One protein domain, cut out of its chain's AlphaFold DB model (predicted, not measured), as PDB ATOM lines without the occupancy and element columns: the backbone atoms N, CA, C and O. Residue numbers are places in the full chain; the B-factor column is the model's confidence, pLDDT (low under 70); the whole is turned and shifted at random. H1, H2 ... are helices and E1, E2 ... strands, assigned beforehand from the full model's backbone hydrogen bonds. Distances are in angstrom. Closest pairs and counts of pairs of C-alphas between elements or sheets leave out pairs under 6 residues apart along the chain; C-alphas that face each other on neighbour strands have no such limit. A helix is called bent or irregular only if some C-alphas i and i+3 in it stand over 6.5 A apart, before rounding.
ATOM      1  N   THR A  13     160.682 146.616 173.817       90.94
ATOM      2  CA  THR A  13     159.541 147.498 174.102       90.94
ATOM      3  C   THR A  13     158.471 146.734 174.898       90.94
ATOM      4  O   THR A  13     158.414 145.507 174.795       90.94
ATOM      5  N   PRO A  14     157.559 147.407 175.625       92.75
ATOM      6  CA  PRO A  14     156.515 146.718 176.394       92.75
ATOM      7  C   PRO A  14     155.682 145.726 175.567       92.75
ATOM      8  O   PRO A  14     155.380 144.627 176.023       92.75
ATOM      9  N   ILE A  15     155.368 146.071 174.313       91.31
ATOM     10  CA  ILE A  15     154.641 145.181 173.393       91.31
ATOM     11  C   ILE A  15     155.507 143.982 172.982       91.31
ATOM     12  O   ILE A  15     155.005 142.866 172.877       91.31
ATOM     13  N   GLN A  16     156.802 144.189 172.736       91.81
ATOM     14  CA  GLN A  16     157.711 143.084 172.428       91.81
ATOM     15  C   GLN A  16     157.904 142.154 173.625       91.81
ATOM     16  O   GLN A  16     157.995 140.953 173.412       91.81
ATOM     17  N   GLN A  17     157.906 142.682 174.852       94.12
ATOM     18  CA  GLN A  17     157.980 141.867 176.063       94.12
ATOM     19  C   GLN A  17     156.752 140.959 176.201       94.12
ATOM     20  O   GLN A  17     156.908 139.758 176.359       94.12
ATOM     21  N   GLN A  18     155.534 141.481 176.012       93.44
ATOM     22  CA  GLN A  18     154.317 140.652 176.046       93.44
ATOM     23  C   GLN A  18     154.342 139.524 175.001       93.44
ATOM     24  O   GLN A  18     153.952 138.391 175.273       93.44
ATOM     25  N   ARG A  19     154.817 139.828 173.787       93.94
ATOM     26  CA  ARG A  19     154.977 138.828 172.721       93.94
ATOM     27  C   ARG A  19     156.075 137.818 173.039       93.94
ATOM     28  O   ARG A  19     155.950 136.659 172.661       93.94
ATOM     29  N   TYR A  20     157.139 138.258 173.707       93.62
ATOM     30  CA  TYR A  20     158.217 137.390 174.161       93.62
ATOM     31  C   TYR A  20     157.673 136.402 175.184       93.62
ATOM     32  O   TYR A  20     157.814 135.205 174.977       93.62
ATOM     33  N   ASP A  21     156.963 136.892 176.200       94.06
ATOM     34  CA  ASP A  21     156.369 136.063 177.251       94.06
ATOM     35  C   ASP A  21     155.389 135.031 176.664       94.06
ATOM     36  O   ASP A  21     155.340 133.892 177.121       94.06
ATOM     37  N   TYR A  22     154.652 135.396 175.605       92.12
ATOM     38  CA  TYR A  22     153.781 134.471 174.870       92.12
ATOM     39  C   TYR A  22     154.557 133.377 174.120       92.12
ATOM     40  O   TYR A  22     154.156 132.217 174.132       92.12
ATOM     41  N   LEU A  23     155.654 133.731 173.441       90.62
ATOM     42  CA  LEU A  23     156.433 132.781 172.640       90.62
ATOM     43  C   LEU A  23     157.417 131.954 173.474       90.62
ATOM     44  O   LEU A  23     157.814 130.880 173.026       90.62
ATOM     45  N   PHE A  24     157.827 132.436 174.648       92.56
ATOM     46  CA  PHE A  24     158.889 131.832 175.453       92.56
ATOM     47  C   PHE A  24     158.627 130.362 175.813       92.56
ATOM     48  O   PHE A  24     159.544 129.558 175.661       92.56
ATOM     49  N   PRO A  25     157.400 129.938 176.182       89.88
ATOM     50  CA  PRO A  25     157.113 128.525 176.431       89.88
ATOM     51  C   PRO A  25     157.315 127.612 175.210       89.88
ATOM     52  O   PRO A  25     157.453 126.406 175.381       89.88
ATOM     53  N   ILE A  26     157.304 128.169 173.993       86.81
ATOM     54  CA  ILE A  26     157.413 127.423 172.731       86.81
ATOM     55  C   ILE A  26     158.849 127.474 172.189       86.81
ATOM     56  O   ILE A  26     159.361 126.467 171.713       86.81
ATOM     57  N   TYR A  27     159.502 128.639 172.250       85.62
ATOM     58  CA  TYR A  27     160.789 128.884 171.583       85.62
ATOM     59  C   TYR A  27     161.948 129.208 172.538       85.62
ATOM     60  O   TYR A  27     163.087 129.338 172.085       85.62
ATOM     61  N   GLY A  28     161.693 129.363 173.839       89.12
ATOM     62  CA  GLY A  28     162.699 129.770 174.820       89.12
ATOM     63  C   GLY A  28     163.390 131.080 174.433       89.12
ATOM     64  O   GLY A  28     162.758 132.037 173.993       89.12
ATOM     65  N   GLU A  29     164.716 131.118 174.539       87.56
ATOM     66  CA  GLU A  29     165.520 132.313 174.240       87.56
ATOM     67  C   GLU A  29     165.363 132.820 172.791       87.56
ATOM     68  O   GLU A  29     165.464 134.027 172.533       87.56
ATOM     69  N   LEU A  30     165.022 131.936 171.837       87.12
ATOM     70  CA  LEU A  30     164.770 132.319 170.440       87.12
ATOM     71  C   LEU A  30     163.565 133.254 170.295       87.12
ATOM     72  O   LEU A  30     163.485 133.996 169.310       87.12
ATOM     73  N   SER A  31     162.656 133.283 171.275       89.81
ATOM     74  CA  SER A  31     161.543 134.232 171.311       89.81
ATOM     75  C   SER A  31     162.023 135.670 171.186       89.81
ATOM     76  O   SER A  31     161.380 136.458 170.496       89.81
ATOM     77  N   SER A  32     163.175 136.012 171.775       89.62
ATOM     78  CA  SER A  32     163.747 137.360 171.690       89.62
ATOM     79  C   SER A  32     164.096 137.739 170.246       89.62
ATOM     80  O   SER A  32     163.727 138.819 169.776       89.62
ATOM     81  N   THR A  33     164.727 136.829 169.499       87.06
ATOM     82  CA  THR A  33     165.039 137.005 168.077       87.06
ATOM     83  C   THR A  33     163.761 137.107 167.253       87.06
ATOM     84  O   THR A  33     163.654 137.994 166.405       87.06
ATOM     85  N   ILE A  34     162.756 136.269 167.523       87.88
ATOM     86  CA  ILE A  34     161.482 136.295 166.792       87.88
ATOM     87  C   ILE A  34     160.782 137.643 166.991       87.88
ATOM     88  O   ILE A  34     160.523 138.338 166.010       87.88
ATOM     89  N   VAL A  35     160.544 138.091 168.228       90.38
ATOM     90  CA  VAL A  35     159.788 139.336 168.482       90.38
ATOM     91  C   VAL A  35     160.498 140.598 167.999       90.38
ATOM     92  O   VAL A  35     159.844 141.607 167.729       90.38
ATOM     93  N   ARG A  36     161.828 140.560 167.862       87.06
ATOM     94  CA  ARG A  36     162.607 141.648 167.253       87.06
ATOM     95  C   ARG A  36     162.442 141.705 165.733       87.06
ATOM     96  O   ARG A  36     162.560 142.786 165.167       87.06
ATOM     97  N   ASN A  37     162.144 140.576 165.090       81.94
ATOM     98  CA  ASN A  37     161.875 140.492 163.653       81.94
ATOM     99  C   ASN A  37     160.374 140.581 163.313       81.94
ATOM    100  O   ASN A  37     160.027 140.792 162.153       81.94
ATOM    101  N   VAL A  38     159.479 140.492 164.304       81.81
ATOM    102  CA  VAL A  38     158.049 140.773 164.124       81.81
ATOM    103  C   VAL A  38     157.788 142.274 164.256       81.81
ATOM    104  O   VAL A  38     157.654 142.815 165.358       81.81
ATOM    105  N   PHE A  39     157.639 142.957 163.125       73.31
ATOM    106  CA  PHE A  39     157.319 144.381 163.080       73.31
ATOM    107  C   PHE A  39     156.325 144.718 161.964       73.31
ATOM    108  O   PHE A  39     156.229 144.034 160.945       73.31
ATOM    109  N   GLY A  40     155.604 145.827 162.155       68.25
ATOM    110  CA  GLY A  40     154.806 146.461 161.107       68.25
ATOM    111  C   GLY A  40     153.578 145.666 160.646       68.25
ATOM    112  O   GLY A  40     152.840 145.100 161.453       68.25
ATOM    113  N   LYS A  41     153.329 145.704 159.331       68.75
ATOM    114  CA  LYS A  41     152.199 145.075 158.625       68.75
ATOM    115  C   LYS A  41     152.730 144.041 157.622       68.75
ATOM    116  O   LYS A  41     153.864 144.153 157.174       68.75
ATOM    117  N   GLY A  42     151.896 143.084 157.214       76.75
ATOM    118  CA  GLY A  42     152.255 142.077 156.206       76.75
ATOM    119  C   GLY A  42     152.858 140.805 156.806       76.75
ATOM    120  O   GLY A  42     152.511 140.430 157.923       76.75
ATOM    121  N   LYS A  43     153.754 140.138 156.063       73.94
ATOM    122  CA  LYS A  43     154.268 138.785 156.379       73.94
ATOM    123  C   LYS A  43     155.023 138.685 157.713       73.94
ATOM    124  O   LYS A  43     155.089 137.608 158.289       73.94
ATOM    125  N   THR A  44     155.568 139.796 158.205       77.62
ATOM    126  CA  THR A  44     156.275 139.903 159.494       77.62
ATOM    127  C   THR A  44     155.401 140.506 160.597       77.62
ATOM    128  O   THR A  44     155.904 140.868 161.659       77.62
ATOM    129  N   SER A  45     154.093 140.661 160.365       86.69
ATOM    130  CA  SER A  45     153.172 141.144 161.391       86.69
ATOM    131  C   SER A  45     152.940 140.089 162.473       86.69
ATOM    132  O   SER A  45     153.154 138.891 162.266       86.69
ATOM    133  N   TRP A  46     152.474 140.533 163.642       89.56
ATOM    134  CA  TRP A  46     152.166 139.624 164.746       89.56
ATOM    135  C   TRP A  46     151.049 138.639 164.395       89.56
ATOM    136  O   TRP A  46     151.197 137.449 164.637       89.56
ATOM    137  N   ASN A  47     149.981 139.104 163.744       89.25
ATOM    138  CA  ASN A  47     148.878 138.228 163.344       89.25
ATOM    139  C   ASN A  47     149.344 137.180 162.331       89.25
ATOM    140  O   ASN A  47     149.102 135.998 162.532       89.25
ATOM    141  N   SER A  48     150.108 137.589 161.312       87.00
ATOM    142  CA  SER A  48     150.678 136.641 160.346       87.00
ATOM    143  C   SER A  48     151.663 135.667 160.993       87.00
ATOM    144  O   SER A  48     151.789 134.541 160.533       87.00
ATOM    145  N   THR A  49     152.353 136.078 162.062       88.38
ATOM    146  CA  THR A  49     153.205 135.185 162.858       88.38
ATOM    147  C   THR A  49     152.376 134.121 163.571       88.38
ATOM    148  O   THR A  49     152.726 132.951 163.484       88.38
ATOM    149  N   LEU A  50     151.272 134.497 164.220       89.75
ATOM    150  CA  LEU A  50     150.387 133.543 164.896       89.75
ATOM    151  C   LEU A  50     149.730 132.576 163.908       89.75
ATOM    152  O   LEU A  50     149.888 131.371 164.054       89.75
ATOM    153  N   GLU A  51     149.115 133.095 162.841       89.50
ATOM    154  CA  GLU A  51     148.475 132.280 161.791       89.50
ATOM    155  C   GLU A  51     149.434 131.236 161.217       89.50
ATOM    156  O   GLU A  51     149.071 130.093 160.936       89.50
ATOM    157  N   LYS A  52     150.688 131.638 161.047       90.06
ATOM    158  CA  LYS A  52     151.759 130.787 160.567       90.06
ATOM    159  C   LYS A  52     152.147 129.708 161.580       90.06
ATOM    160  O   LYS A  52     152.327 128.563 161.178       90.06
ATOM    161  N   ILE A  53     152.279 130.053 162.861       90.69
ATOM    162  CA  ILE A  53     152.551 129.086 163.935       90.69
ATOM    163  C   ILE A  53     151.438 128.037 163.975       90.69
ATOM    164  O   ILE A  53     151.728 126.844 163.885       90.69
ATOM    165  N   ASP A  54     150.183 128.484 164.001       90.25
ATOM    166  CA  ASP A  54     149.006 127.614 164.031       90.25
ATOM    167  C   ASP A  54     148.973 126.697 162.801       90.25
ATOM    168  O   ASP A  54     148.871 125.478 162.928       90.25
ATOM    169  N   SER A  55     149.199 127.252 161.603       90.25
ATOM    170  CA  SER A  55     149.220 126.488 160.345       90.25
ATOM    171  C   SER A  55     150.249 125.357 160.341       90.25
ATOM    172  O   SER A  55     150.010 124.294 159.763       90.25
ATOM    173  N   VAL A  56     151.417 125.577 160.947       90.31
ATOM    174  CA  VAL A  56     152.490 124.578 160.993       90.31
ATOM    175  C   VAL A  56     152.233 123.555 162.113       90.31
ATOM    176  O   VAL A  56     152.436 122.356 161.899       90.31
ATOM    177  N   ILE A  57     151.727 123.986 163.273       88.19
ATOM    178  CA  ILE A  57     151.357 123.099 164.391       88.19
ATOM    179  C   ILE A  57     150.219 122.151 163.994       88.19
ATOM    180  O   ILE A  57     150.304 120.946 164.253       88.19
ATOM    181  N   GLU A  58     149.185 122.667 163.335       90.19
ATOM    182  CA  GLU A  58     147.979 121.921 162.950       90.19
ATOM    183  C   GLU A  58     148.139 121.133 161.641       90.19
ATOM    184  O   GLU A  58     147.245 120.383 161.234       90.19
ATOM    185  N   ALA A  59     149.287 121.258 160.970       90.81
ATOM    186  CA  ALA A  59     149.546 120.562 159.720       90.81
ATOM    187  C   ALA A  59     149.413 119.035 159.865       90.81
ATOM    188  O   ALA A  59     149.877 118.414 160.828       90.81
ATOM    189  N   LYS A  60     148.813 118.402 158.850       92.38
ATOM    190  CA  LYS A  60     148.694 116.938 158.767       92.38
ATOM    191  C   LYS A  60     150.086 116.280 158.751       92.38
ATOM    192  O   LYS A  60     151.010 116.879 158.202       92.38
ATOM    193  N   PRO A  61     150.241 115.027 159.226       89.81
ATOM    194  CA  PRO A  61     151.548 114.361 159.324       89.81
ATOM    195  C   PRO A  61     152.394 114.420 158.043       89.81
ATOM    196  O   PRO A  61     153.527 114.883 158.079       89.81
ATOM    197  N   LYS A  62     151.808 114.094 156.885       87.94
ATOM    198  CA  LYS A  62     152.503 114.154 155.585       87.94
ATOM    199  C   LYS A  62     152.985 115.563 155.203       87.94
ATOM    200  O   LYS A  62     153.980 115.725 154.510       87.94
ATOM    201  N   VAL A  63     152.264 116.597 155.633       90.31
ATOM    202  CA  VAL A  63     152.659 117.993 155.399       90.31
ATOM    203  C   VAL A  63     153.804 118.380 156.340       90.31
ATOM    204  O   VAL A  63     154.736 119.053 155.914       90.31
ATOM    205  N   LYS A  64     153.788 117.890 157.586       91.19
ATOM    206  CA  LYS A  64     154.899 118.071 158.530       91.19
ATOM    207  C   LYS A  64     156.190 117.416 158.042       91.19
ATOM    208  O   LYS A  64     157.242 118.023 158.181       91.19
ATOM    209  N   GLU A  65     156.117 116.240 157.418       91.62
ATOM    210  CA  GLU A  65     157.286 115.608 156.782       91.62
ATOM    211  C   GLU A  65     157.910 116.518 155.716       91.62
ATOM    212  O   GLU A  65     159.122 116.712 155.696       91.62
ATOM    213  N   TYR A  66     157.083 117.146 154.875       93.25
ATOM    214  CA  TYR A  66     157.569 118.117 153.895       93.25
ATOM    215  C   TYR A  66     158.198 119.353 154.557       93.25
ATOM    216  O   TYR A  66     159.275 119.786 154.151       93.25
ATOM    217  N   TYR A  67     157.574 119.898 155.605       93.75
ATOM    218  CA  TYR A  67     158.147 121.020 156.357       93.75
ATOM    219  C   TYR A  67     159.483 120.658 157.014       93.75
ATOM    220  O   TYR A  67     160.400 121.477 157.001       93.75
ATOM    221  N   ASN A  68     159.631 119.428 157.509       92.31
ATOM    222  CA  ASN A  68     160.898 118.918 158.027       92.31
ATOM    223  C   ASN A  68     161.966 118.825 156.930       92.31
ATOM    224  O   ASN A  68     163.082 119.290 157.142       92.31
ATOM    225  N   GLY A  69     161.615 118.355 155.729       93.31
ATOM    226  CA  GLY A  69     162.530 118.389 154.583       93.31
ATOM    227  C   GLY A  69     163.000 119.812 154.248       93.31
ATOM    228  O   GLY A  69     164.189 120.052 154.024       93.31
ATOM    229  N   LEU A  70     162.105 120.806 154.307       95.50
ATOM    230  CA  LEU A  70     162.498 122.213 154.164       95.50
ATOM    231  C   LEU A  70     163.417 122.674 155.309       95.50
ATOM    232  O   LEU A  70     164.380 123.398 155.059       95.50
ATOM    233  N   TYR A  71     163.179 122.240 156.549       94.81
ATOM    234  CA  TYR A  71     164.052 122.543 157.689       94.81
ATOM    235  C   TYR A  71     165.472 121.999 157.573       94.81
ATOM    236  O   TYR A  71     166.370 122.562 158.203       94.81
ATOM    237  N   GLU A  72     165.664 120.920 156.824       93.44
ATOM    238  CA  GLU A  72     166.970 120.315 156.550       93.44
ATOM    239  C   GLU A  72     167.649 120.949 155.328       93.44
ATOM    240  O   GLU A  72     168.873 121.004 155.245       93.44
ATOM    241  N   THR A  73     166.861 121.496 154.401       95.31
ATOM    242  CA  THR A  73     167.350 122.085 153.143       95.31
ATOM    243  C   THR A  73     167.993 123.470 153.319       95.31
ATOM    244  O   THR A  73     168.847 123.875 152.511       95.31
ATOM    245  N   PHE A  74     167.558 124.230 154.329       96.44
ATOM    246  CA  PHE A  74     167.990 125.609 154.573       96.44
ATOM    247  C   PHE A  74     168.717 125.751 155.914       96.44
ATOM    248  O   PHE A  74     168.236 125.323 156.961       96.44
ATOM    249  N   GLU A  75     169.850 126.439 155.878       95.62
ATOM    250  CA  GLU A  75     170.648 126.799 157.042       95.62
ATOM    251  C   GLU A  75     170.147 128.115 157.643       95.62
ATOM    252  O   GLU A  75     169.901 129.098 156.935       95.62
ATOM    253  N   LEU A  76     170.017 128.152 158.972       93.44
ATOM    254  CA  LEU A  76     169.722 129.394 159.681       93.44
ATOM    255  C   LEU A  76     170.867 130.395 159.497       93.44
ATOM    256  O   LEU A  76     172.037 130.034 159.414       93.44
ATOM    257  N   TYR A  77     170.511 131.673 159.444       93.62
ATOM    258  CA  TYR A  77     171.415 132.811 159.288       93.62
ATOM    259  C   TYR A  77     172.178 132.878 157.953       93.62
ATOM    260  O   TYR A  77     172.965 133.807 157.757       93.62
ATOM    261  N   GLN A  78     171.886 132.012 156.981       96.75
ATOM    262  CA  GLN A  78     172.356 132.173 155.603       96.75
ATOM    263  C   GLN A  78     171.374 133.025 154.782       96.75
ATOM    264  O   GLN A  78     170.161 132.858 154.873       96.75
ATOM    265  N   VAL A  79     171.875 133.963 153.972       96.75
ATOM    266  CA  VAL A  79     171.026 134.757 153.066       96.75
ATOM    267  C   VAL A  79     170.740 133.953 151.800       96.75
ATOM    268  O   VAL A  79     171.667 133.527 151.113       96.75
ATOM    269  N   TYR A  80     169.460 133.802 151.464       98.00
ATOM    270  CA  TYR A  80     168.999 133.146 150.247       98.00
ATOM    271  C   TYR A  80     168.294 134.126 149.319       98.00
ATOM    272  O   TYR A  80     167.313 134.781 149.678       98.00
ATOM    273  N   THR A  81     168.768 134.188 148.081       97.81
ATOM    274  CA  THR A  81     168.077 134.885 146.995       97.81
ATOM    275  C   THR A  81     166.763 134.169 146.642       97.81
ATOM    276  O   THR A  81     166.652 132.951 146.831       97.81
ATOM    277  N   PRO A  82     165.783 134.861 146.033       96.94
ATOM    278  CA  PRO A  82     164.570 134.218 145.520       96.94
ATOM    279  C   PRO A  82     164.838 133.014 144.605       96.94
ATOM    280  O   PRO A  82     164.135 132.010 144.683       96.94
ATOM    281  N   GLY A  83     165.878 133.079 143.764       97.62
ATOM    282  CA  GLY A  83     166.256 131.976 142.875       97.62
ATOM    283  C   GLY A  83     166.735 130.738 143.634       97.62
ATOM    284  O   GLY A  83     166.336 129.624 143.302       97.62
ATOM    285  N   GLN A  84     167.530 130.926 144.691       98.12
ATOM    286  CA  GLN A  84     167.975 129.820 145.543       98.12
ATOM    287  C   GLN A  84     166.806 129.185 146.297       98.12
ATOM    288  O   GLN A  84     166.745 127.961 146.381       98.12
ATOM    289  N   ILE A  85     165.864 129.995 146.796       98.25
ATOM    290  CA  ILE A  85     164.649 129.492 147.454       98.25
ATOM    291  C   ILE A  85     163.830 128.643 146.480       98.25
ATOM    292  O   ILE A  85     163.462 127.526 146.820       98.25
ATOM    293  N   ILE A  86     163.595 129.131 145.259       97.81
ATOM    294  CA  ILE A  86     162.880 128.376 144.220       97.81
ATOM    295  C   ILE A  86     163.562 127.032 143.944       97.81
ATOM    296  O   ILE A  86     162.883 126.006 143.924       97.81
ATOM    297  N   GLY A  87     164.882 127.027 143.735       96.75
ATOM    298  CA  GLY A  87     165.629 125.799 143.454       96.75
ATOM    299  C   GLY A  87     165.513 124.785 144.590       96.75
ATOM    300  O   GLY A  87     165.076 123.658 144.368       96.75
ATOM    301  N   LYS A  88     165.811 125.224 145.816       97.31
ATOM    302  CA  LYS A  88     165.791 124.390 147.022       97.31
ATOM    303  C   LYS A  88     164.401 123.855 147.364       97.31
ATOM    304  O   LYS A  88     164.259 122.675 147.659       97.31
ATOM    305  N   VAL A  89     163.363 124.689 147.280       97.38
ATOM    306  CA  VAL A  89     161.983 124.245 147.535       97.38
ATOM    307  C   VAL A  89     161.554 123.195 146.511       97.38
ATOM    308  O   VAL A  89     161.004 122.165 146.889       97.38
ATOM    309  N   ASN A  90     161.815 123.405 145.217       94.75
ATOM    310  CA  ASN A  90     161.423 122.420 144.204       94.75
ATOM    311  C   ASN A  90     162.238 121.121 144.294       94.75
ATOM    312  O   ASN A  90     161.701 120.056 143.994       94.75
ATOM    313  N   GLU A  91     163.493 121.190 144.735       93.81
ATOM    314  CA  GLU A  91     164.302 120.012 145.052       93.81
ATOM    315  C   GLU A  91     163.699 119.205 146.206       93.81
ATOM    316  O   GLU A  91     163.378 118.034 146.007       93.81
ATOM    317  N   ALA A  92     163.404 119.850 147.340       93.88
ATOM    318  CA  ALA A  92     162.752 119.201 148.477       93.88
ATOM    319  C   ALA A  92     161.389 118.593 148.093       93.88
ATOM    320  O   ALA A  92     161.048 117.479 148.489       93.88
ATOM    321  N   ARG A  93     160.601 119.283 147.254       94.44
ATOM    322  CA  ARG A  93     159.338 118.743 146.720       94.44
ATOM    323  C   ARG A  93     159.561 117.479 145.895       94.44
ATOM    324  O   ARG A  93     158.840 116.503 146.090       94.44
ATOM    325  N   ARG A  94     160.546 117.488 144.993       92.69
ATOM    326  CA  ARG A  94     160.879 116.347 144.128       92.69
ATOM    327  C   ARG A  94     161.301 115.131 144.950       92.69
ATOM    328  O   ARG A  94     160.829 114.034 144.670       92.69
ATOM    329  N   GLU A  95     162.148 115.325 145.955       91.81
ATOM    330  CA  GLU A  95     162.612 114.257 146.856       91.81
ATOM    331  C   GLU A  95     161.458 113.618 147.638       91.81
ATOM    332  O   GLU A  95     161.429 112.405 147.829       91.81
ATOM    333  N   MET A  96     160.445 114.414 147.979       89.38
ATOM    334  CA  MET A  96     159.222 113.962 148.650       89.38
ATOM    335  C   MET A  96     158.137 113.439 147.690       89.38
ATOM    336  O   MET A  96     157.005 113.178 148.108       89.38
ATOM    337  N   GLY A  97     158.434 113.316 146.391       91.69
ATOM    338  CA  GLY A  97     157.478 112.867 145.373       91.69
ATOM    339  C   GLY A  97     156.305 113.832 145.141       91.69
ATOM    340  O   GLY A  97     155.248 113.421 144.657       91.69
ATOM    341  N   LEU A  98     156.458 115.106 145.510       92.06
ATOM    342  CA  LEU A  98     155.475 116.157 145.268       92.06
ATOM    343  C   LEU A  98     155.669 116.765 143.875       92.06
ATOM    344  O   LEU A  98     156.784 116.923 143.382       92.06
ATOM    345  N   ILE A  99     154.559 117.170 143.258       91.44
ATOM    346  CA  ILE A  99     154.581 117.836 141.953       91.44
ATOM    347  C   ILE A  99     155.280 119.201 142.112       91.44
ATOM    348  O   ILE A  99     154.929 119.954 143.036       91.44
ATOM    349  N   PRO A 100     156.258 119.542 141.252       88.50
ATOM    350  CA  PRO A 100     156.899 120.850 141.279       88.50
ATOM    351  C   PRO A 100     155.885 121.949 140.967       88.50
ATOM    352  O   PRO A 100     154.859 121.716 140.325       88.50
ATOM    353  N   TYR A 101     156.175 123.171 141.395       92.81
ATOM    354  CA  TYR A 101     155.332 124.291 141.005       92.81
ATOM    355  C   TYR A 101     155.489 124.566 139.508       92.81
ATOM    356  O   TYR A 101     156.600 124.746 139.019       92.81
ATOM    357  N   THR A 102     154.371 124.620 138.788       89.44
ATOM    358  CA  THR A 102     154.333 124.940 137.352       89.44
ATOM    359  C   THR A 102     153.894 126.378 137.088       89.44
ATOM    360  O   THR A 102     154.273 126.971 136.083       89.44
ATOM    361  N   GLU A 103     153.155 126.981 138.020       93.62
ATOM    362  CA  GLU A 103     152.669 128.357 137.942       93.62
ATOM    363  C   GLU A 103     153.063 129.144 139.187       93.62
ATOM    364  O   GLU A 103     153.182 128.587 140.278       93.62
ATOM    365  N   LYS A 104     153.249 130.464 139.053       94.94
ATOM    366  CA  LYS A 104     153.578 131.361 140.182       94.94
ATOM    367  C   LYS A 104     154.723 130.824 141.059       94.94
ATOM    368  O   LYS A 104     154.723 131.033 142.270       94.94
ATOM    369  N   ILE A 105     155.701 130.154 140.438       95.31
ATOM    370  CA  ILE A 105     156.743 129.350 141.101       95.31
ATOM    371  C   ILE A 105     157.435 130.136 142.210       95.31
ATOM    372  O   ILE A 105     157.573 129.643 143.326       95.31
ATOM    373  N   LYS A 106     157.804 131.389 141.920       95.81
ATOM    374  CA  LYS A 106     158.403 132.298 142.898       95.81
ATOM    375  C   LYS A 106     157.511 132.494 144.123       95.81
ATOM    376  O   LYS A 106     157.961 132.271 145.237       95.81
ATOM    377  N   ILE A 107     156.255 132.889 143.911       95.50
ATOM    378  CA  ILE A 107     155.315 133.212 144.991       95.50
ATOM    379  C   ILE A 107     155.070 131.983 145.866       95.50
ATOM    380  O   ILE A 107     155.091 132.105 147.084       95.50
ATOM    381  N   GLN A 108     154.866 130.814 145.256       96.50
ATOM    382  CA  GLN A 108     154.597 129.577 145.992       96.50
ATOM    383  C   GLN A 108     155.833 129.097 146.762       96.50
ATOM    384  O   GLN A 108     155.734 128.794 147.945       96.50
ATOM    385  N   SER A 109     157.014 129.131 146.138       96.94
ATOM    386  CA  SER A 109     158.259 128.717 146.802       96.94
ATOM    387  C   SER A 109     158.624 129.648 147.962       96.94
ATOM    388  O   SER A 109     159.006 129.196 149.037       96.94
ATOM    389  N   GLU A 110     158.472 130.962 147.776       95.94
ATOM    390  CA  GLU A 110     158.667 131.924 148.860       95.94
ATOM    391  C   GLU A 110     157.598 131.783 149.947       95.94
ATOM    392  O   GLU A 110     157.901 132.032 151.110       95.94
ATOM    393  N   ALA A 111     156.356 131.425 149.610       94.38
ATOM    394  CA  ALA A 111     155.309 131.191 150.601       94.38
ATOM    395  C   ALA A 111     155.651 129.989 151.488       94.38
ATOM    396  O   ALA A 111     155.633 130.144 152.703       94.38
ATOM    397  N   ASP A 112     156.053 128.862 150.899       95.56
ATOM    398  CA  ASP A 112     156.498 127.678 151.641       95.56
ATOM    399  C   ASP A 112     157.677 128.012 152.561       95.56
ATOM    400  O   ASP A 112     157.626 127.750 153.760       95.56
ATOM    401  N   PHE A 113     158.707 128.678 152.031       96.19
ATOM    402  CA  PHE A 113     159.867 129.099 152.817       96.19
ATOM    403  C   PHE A 113     159.477 130.021 153.984       96.19
ATOM    404  O   PHE A 113     159.880 129.799 155.127       96.19
ATOM    405  N   ASN A 114     158.648 131.035 153.720       93.38
ATOM    406  CA  ASN A 114     158.188 131.975 154.742       93.38
ATOM    407  C   ASN A 114     157.219 131.349 155.743       93.38
ATOM    408  O   ASN A 114     157.101 131.886 156.840       93.38
ATOM    409  N   LEU A 115     156.519 130.269 155.381       93.50
ATOM    410  CA  LEU A 115     155.610 129.523 156.250       93.50
ATOM    411  C   LEU A 115     156.385 128.706 157.284       93.50
ATOM    412  O   LEU A 115     155.965 128.639 158.434       93.50
ATOM    413  N   VAL A 116     157.540 128.151 156.915       94.38
ATOM    414  CA  VAL A 116     158.326 127.316 157.834       94.38
ATOM    415  C   VAL A 116     159.421 128.095 158.579       94.38
ATOM    416  O   VAL A 116     159.747 127.747 159.708       94.38
ATOM    417  N   PHE A 117     159.933 129.217 158.059       93.75
ATOM    418  CA  PHE A 117     160.985 129.998 158.735       93.75
ATOM    419  C   PHE A 117     160.547 131.396 159.133       93.75
ATOM    420  O   PHE A 117     159.923 132.109 158.351       93.75
ATOM    421  N   PHE A 118     160.884 131.838 160.344       91.19
ATOM    422  CA  PHE A 118     160.941 133.268 160.642       91.19
ATOM    423  C   PHE A 118     162.079 133.871 159.834       91.19
ATOM    424  O   PHE A 118     163.205 133.387 159.918       91.19
ATOM    425  N   VAL A 119     161.789 134.895 159.038       91.19
ATOM    426  CA  VAL A 119     162.754 135.463 158.096       91.19
ATOM    427  C   VAL A 119     163.030 136.923 158.398       91.19
ATOM    428  O   VAL A 119     162.154 137.668 158.838       91.19
ATOM    429  N   ARG A 120     164.252 137.333 158.090       89.44
ATOM    430  CA  ARG A 120     164.666 138.724 157.996       89.44
ATOM    431  C   ARG A 120     164.979 139.045 156.543       89.44
ATOM    432  O   ARG A 120     165.722 138.312 155.891       89.44
ATOM    433  N   GLU A 121     164.433 140.141 156.036       91.44
ATOM    434  CA  GLU A 121     164.813 140.660 154.722       91.44
ATOM    435  C   GLU A 121     166.220 141.266 154.793       91.44
ATOM    436  O   GLU A 121     166.540 142.024 155.712       91.44
ATOM    437  N   HIS A 122     167.072 140.914 153.834       91.38
ATOM    438  CA  HIS A 122     168.438 141.406 153.752       91.38
ATOM    439  C   HIS A 122     168.577 142.395 152.595       91.38
ATOM    440  O   HIS A 122     168.253 142.080 151.446       91.38
ATOM    441  N   TYR A 123     169.076 143.588 152.911       93.25
ATOM    442  CA  TYR A 123     169.327 144.671 151.968       93.25
ATOM    443  C   TYR A 123     170.795 145.084 152.053       93.25
ATOM    444  O   TYR A 123     171.352 145.135 153.148       93.25
ATOM    445  N   GLU A 124     171.389 145.430 150.917       92.31
ATOM    446  CA  GLU A 124     172.718 146.045 150.850       92.31
ATOM    447  C   GLU A 124     172.600 147.475 150.329       92.31
ATOM    448  O   GLU A 124     171.799 147.753 149.431       92.31
ATOM    449  N   ASP A 125     173.420 148.371 150.870       92.00
ATOM    450  CA  ASP A 125     173.580 149.717 150.335       92.00
ATOM    451  C   ASP A 125     174.506 149.661 149.112       92.00
ATOM    452  O   ASP A 125     175.675 149.284 149.202       92.00
ATOM    453  N   VAL A 126     173.979 150.034 147.948       92.12
ATOM    454  CA  VAL A 126     174.722 150.116 146.686       92.12
ATOM    455  C   VAL A 126     174.708 151.564 146.216       92.12
ATOM    456  O   VAL A 126     173.674 152.225 146.257       92.12
ATOM    457  N   VAL A 127     175.850 152.076 145.754       90.31
ATOM    458  CA  VAL A 127     175.922 153.425 145.178       90.31
ATOM    459  C   VAL A 127     175.628 153.342 143.685       90.31
ATOM    460  O   VAL A 127     176.436 152.822 142.918       90.31
ATOM    461  N   VAL A 128     174.484 153.883 143.270       87.25
ATOM    462  CA  VAL A 128     174.106 154.037 141.860       87.25
ATOM    463  C   VAL A 128     174.133 155.529 141.555       87.25
ATOM    464  O   VAL A 128     173.446 156.302 142.212       87.25
ATOM    465  N   GLU A 129     174.984 155.957 140.621       88.50
ATOM    466  CA  GLU A 129     175.080 157.371 140.206       88.50
ATOM    467  C   GLU A 129     175.310 158.361 141.370       88.50
ATOM    468  O   GLU A 129     174.786 159.470 141.385       88.50
ATOM    469  N   LYS A 130     176.138 157.971 142.353       90.38
ATOM    470  CA  LYS A 130     176.432 158.726 143.595       90.38
ATOM    471  C   LYS A 130     175.274 158.817 144.599       90.38
ATOM    472  O   LYS A 130     175.427 159.483 145.620       90.38
ATOM    473  N   VAL A 131     174.162 158.122 144.369       89.31
ATOM    474  CA  VAL A 131     173.049 158.016 145.320       89.31
ATOM    475  C   VAL A 131     173.099 156.646 146.008       89.31
ATOM    476  O   VAL A 131     173.157 155.624 145.319       89.31
ATOM    477  N   PRO A 132     173.095 156.579 147.354       88.88
ATOM    478  CA  PRO A 132     172.969 155.312 148.064       88.88
ATOM    479  C   PRO A 132     171.547 154.762 147.897       88.88
ATOM    480  O   PRO A 132     170.565 155.408 148.266       88.88
ATOM    481  N   VAL A 133     171.441 153.555 147.347       93.62
ATOM    482  CA  VAL A 133     170.185 152.832 147.139       93.62
ATOM    483  C   VAL A 133     170.249 151.506 147.886       93.62
ATOM    484  O   VAL A 133     171.207 150.748 147.747       93.62
ATOM    485  N   LYS A 134     169.198 151.197 148.649       93.06
ATOM    486  CA  LYS A 134     169.041 149.890 149.295       93.06
ATOM    487  C   LYS A 134     168.524 148.873 148.294       93.06
ATOM    488  O   LYS A 134     167.390 148.977 147.825       93.06
ATOM    489  N   VAL A 135     169.340 147.874 147.993       93.88
ATOM    490  CA  VAL A 135     168.990 146.784 147.083       93.88
ATOM    491  C   VAL A 135     168.664 145.545 147.899       93.88
ATOM    492  O   VAL A 135     169.472 145.095 148.708       93.88
ATOM    493  N   PHE A 136     167.479 144.982 147.678       93.69
ATOM    494  CA  PHE A 136     167.087 143.710 148.276       93.69
ATOM    495  C   PHE A 136     167.970 142.578 147.743       93.69
ATOM    496  O   PHE A 136     168.091 142.402 146.529       93.69
ATOM    497  N   LYS A 137     168.568 141.797 148.644       95.19
ATOM    498  CA  LYS A 137     169.456 140.679 148.299       95.19
ATOM    499  C   LYS A 137     168.839 139.320 148.558       95.19
ATOM    500  O   LYS A 137     169.172 138.366 147.861       95.19
ATOM    501  N   GLY A 138     167.918 139.222 149.505       95.44
ATOM    502  CA  GLY A 138     167.275 137.956 149.802       95.44
ATOM    503  C   GLY A 138     166.689 137.895 151.197       95.44
ATOM    504  O   GLY A 138     166.560 138.900 151.896       95.44
ATOM    505  N   TYR A 139     166.351 136.680 151.592       95.00
ATOM    506  CA  TYR A 139     165.767 136.367 152.882       95.00
ATOM    507  C   TYR A 139     166.755 135.552 153.704       95.00
ATOM    508  O   TYR A 139     167.389 134.632 153.195       95.00
ATOM    509  N   GLN A 140     166.872 135.879 154.982       94.69
ATOM    510  CA  GLN A 140     167.687 135.143 155.935       94.69
ATOM    511  C   GLN A 140     166.766 134.485 156.967       94.69
ATOM    512  O   GLN A 140     166.089 135.211 157.700       94.69
ATOM    513  N   PRO A 141     166.700 133.147 157.052       94.38
ATOM    514  CA  PRO A 141     165.912 132.480 158.072       94.38
ATOM    515  C   PRO A 141     166.624 132.626 159.421       94.38
ATOM    516  O   PRO A 141     167.811 132.341 159.539       94.38
ATOM    517  N   VAL A 142     165.916 133.105 160.439       91.62
ATOM    518  CA  VAL A 142     166.464 133.369 161.781       91.62
ATOM    519  C   VAL A 142     165.995 132.359 162.822       91.62
ATOM    520  O   VAL A 142     166.640 132.206 163.851       91.62
ATOM    521  N   ALA A 143     164.882 131.674 162.561       90.88
ATOM    522  CA  ALA A 143     164.373 130.589 163.393       90.88
ATOM    523  C   ALA A 143     163.414 129.698 162.590       90.88
ATOM    524  O   ALA A 143     162.740 130.166 161.667       90.88
TER     525      ALA A 143
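AT A GLANCE: This is residues 13 to 143 of the 148 residues of an uncharacterized protein of Mucilaginibacter sp. SG538B (UniProt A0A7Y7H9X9). The picture is a flat body of crossed helices with a long two-stranded arm: H6 is at the core of the helices, with H5 crossing it and H3 and H4 packing on it near its last residues, and from there E1 and E2 run out as a hairpin that turns at residues 129 and 130. The helical hairpin of H1 and H2 packs by H2 near the base of that arm, and H1 is the helix farthest from the mean of the C-alphas. The printed part has 131 residues, with six named helices followed by two named strands, which form one antiparallel sheet, E1 - E2; the class is mixed, helices and strands. It is compact, with a radius of gyration of the C-alphas of 16.2 A, and spans 47 by 44 by 22 A.

HOW THE PARTS SIT: H1, residues 14 to 27, and H2, residues 30 to 37, form a helical hairpin; they touch, closest at the C-alphas of Tyr 20 and Ser 31, 5.4 A apart, and run opposite ways at a steep tilt of 41 degrees. H3, residues 46 to 57, touches the hub H6, residues 105 to 116, about perpendicular at 85 degrees, with the C-alphas of Lys 52 and Leu 115 closest at 5.9 A. H4, residues 61 to 73, touches H6 at 82 degrees, about perpendicular, closest at the C-alphas of Tyr 67 and Val 116, 6.5 A. H5, residues 82 to 95, touches H6 at 78 degrees, about perpendicular, closest at the C-alphas of Ile 86 and Ser 109, 5.3 A. The strands E1, residues 117 to 128, and E2, residues 131 to 143, form an antiparallel hairpin at 163 degrees; N 120 and O 140 are 2.8 A apart and N 126 and O 133 are 2.9 A apart, within hydrogen-bond range. The closest C-alphas of H2 and E2, those of Ile 34 and Ala 143, are 7.2 A apart. In H2, H3, H4, H5 and H6 every O i to N i+4 pair is within hydrogen-bond range, in H1 8 of 10.

IN THESE COORDINATES: H1 begins at C-alpha 14 (156.515, 146.718, 176.394) and is 19.0 A long; it is irregular, but only just, with C-alphas 22 and 25 being 7.0 A apart. H2 is 11.0 A long, H3 16.5 A, H4 18.6 A, H5 20.1 A and H6 16.9 A, ending at C-alpha 116 (158.326, 127.316, 157.834). E1 is 32.2 A long; E2, 34.0 A, bends by 55 degrees at residue 138 and ends at C-alpha 143 (164.373, 130.589, 163.393).

THE WHOLE: The two C-alphas farthest apart, those of Pro 61 and Lys 130, are 53.2 A apart. The printed part has no cut, and no link is long. The mean pLDDT of the printed part is 91.4; residues 40 to 41 are under 70.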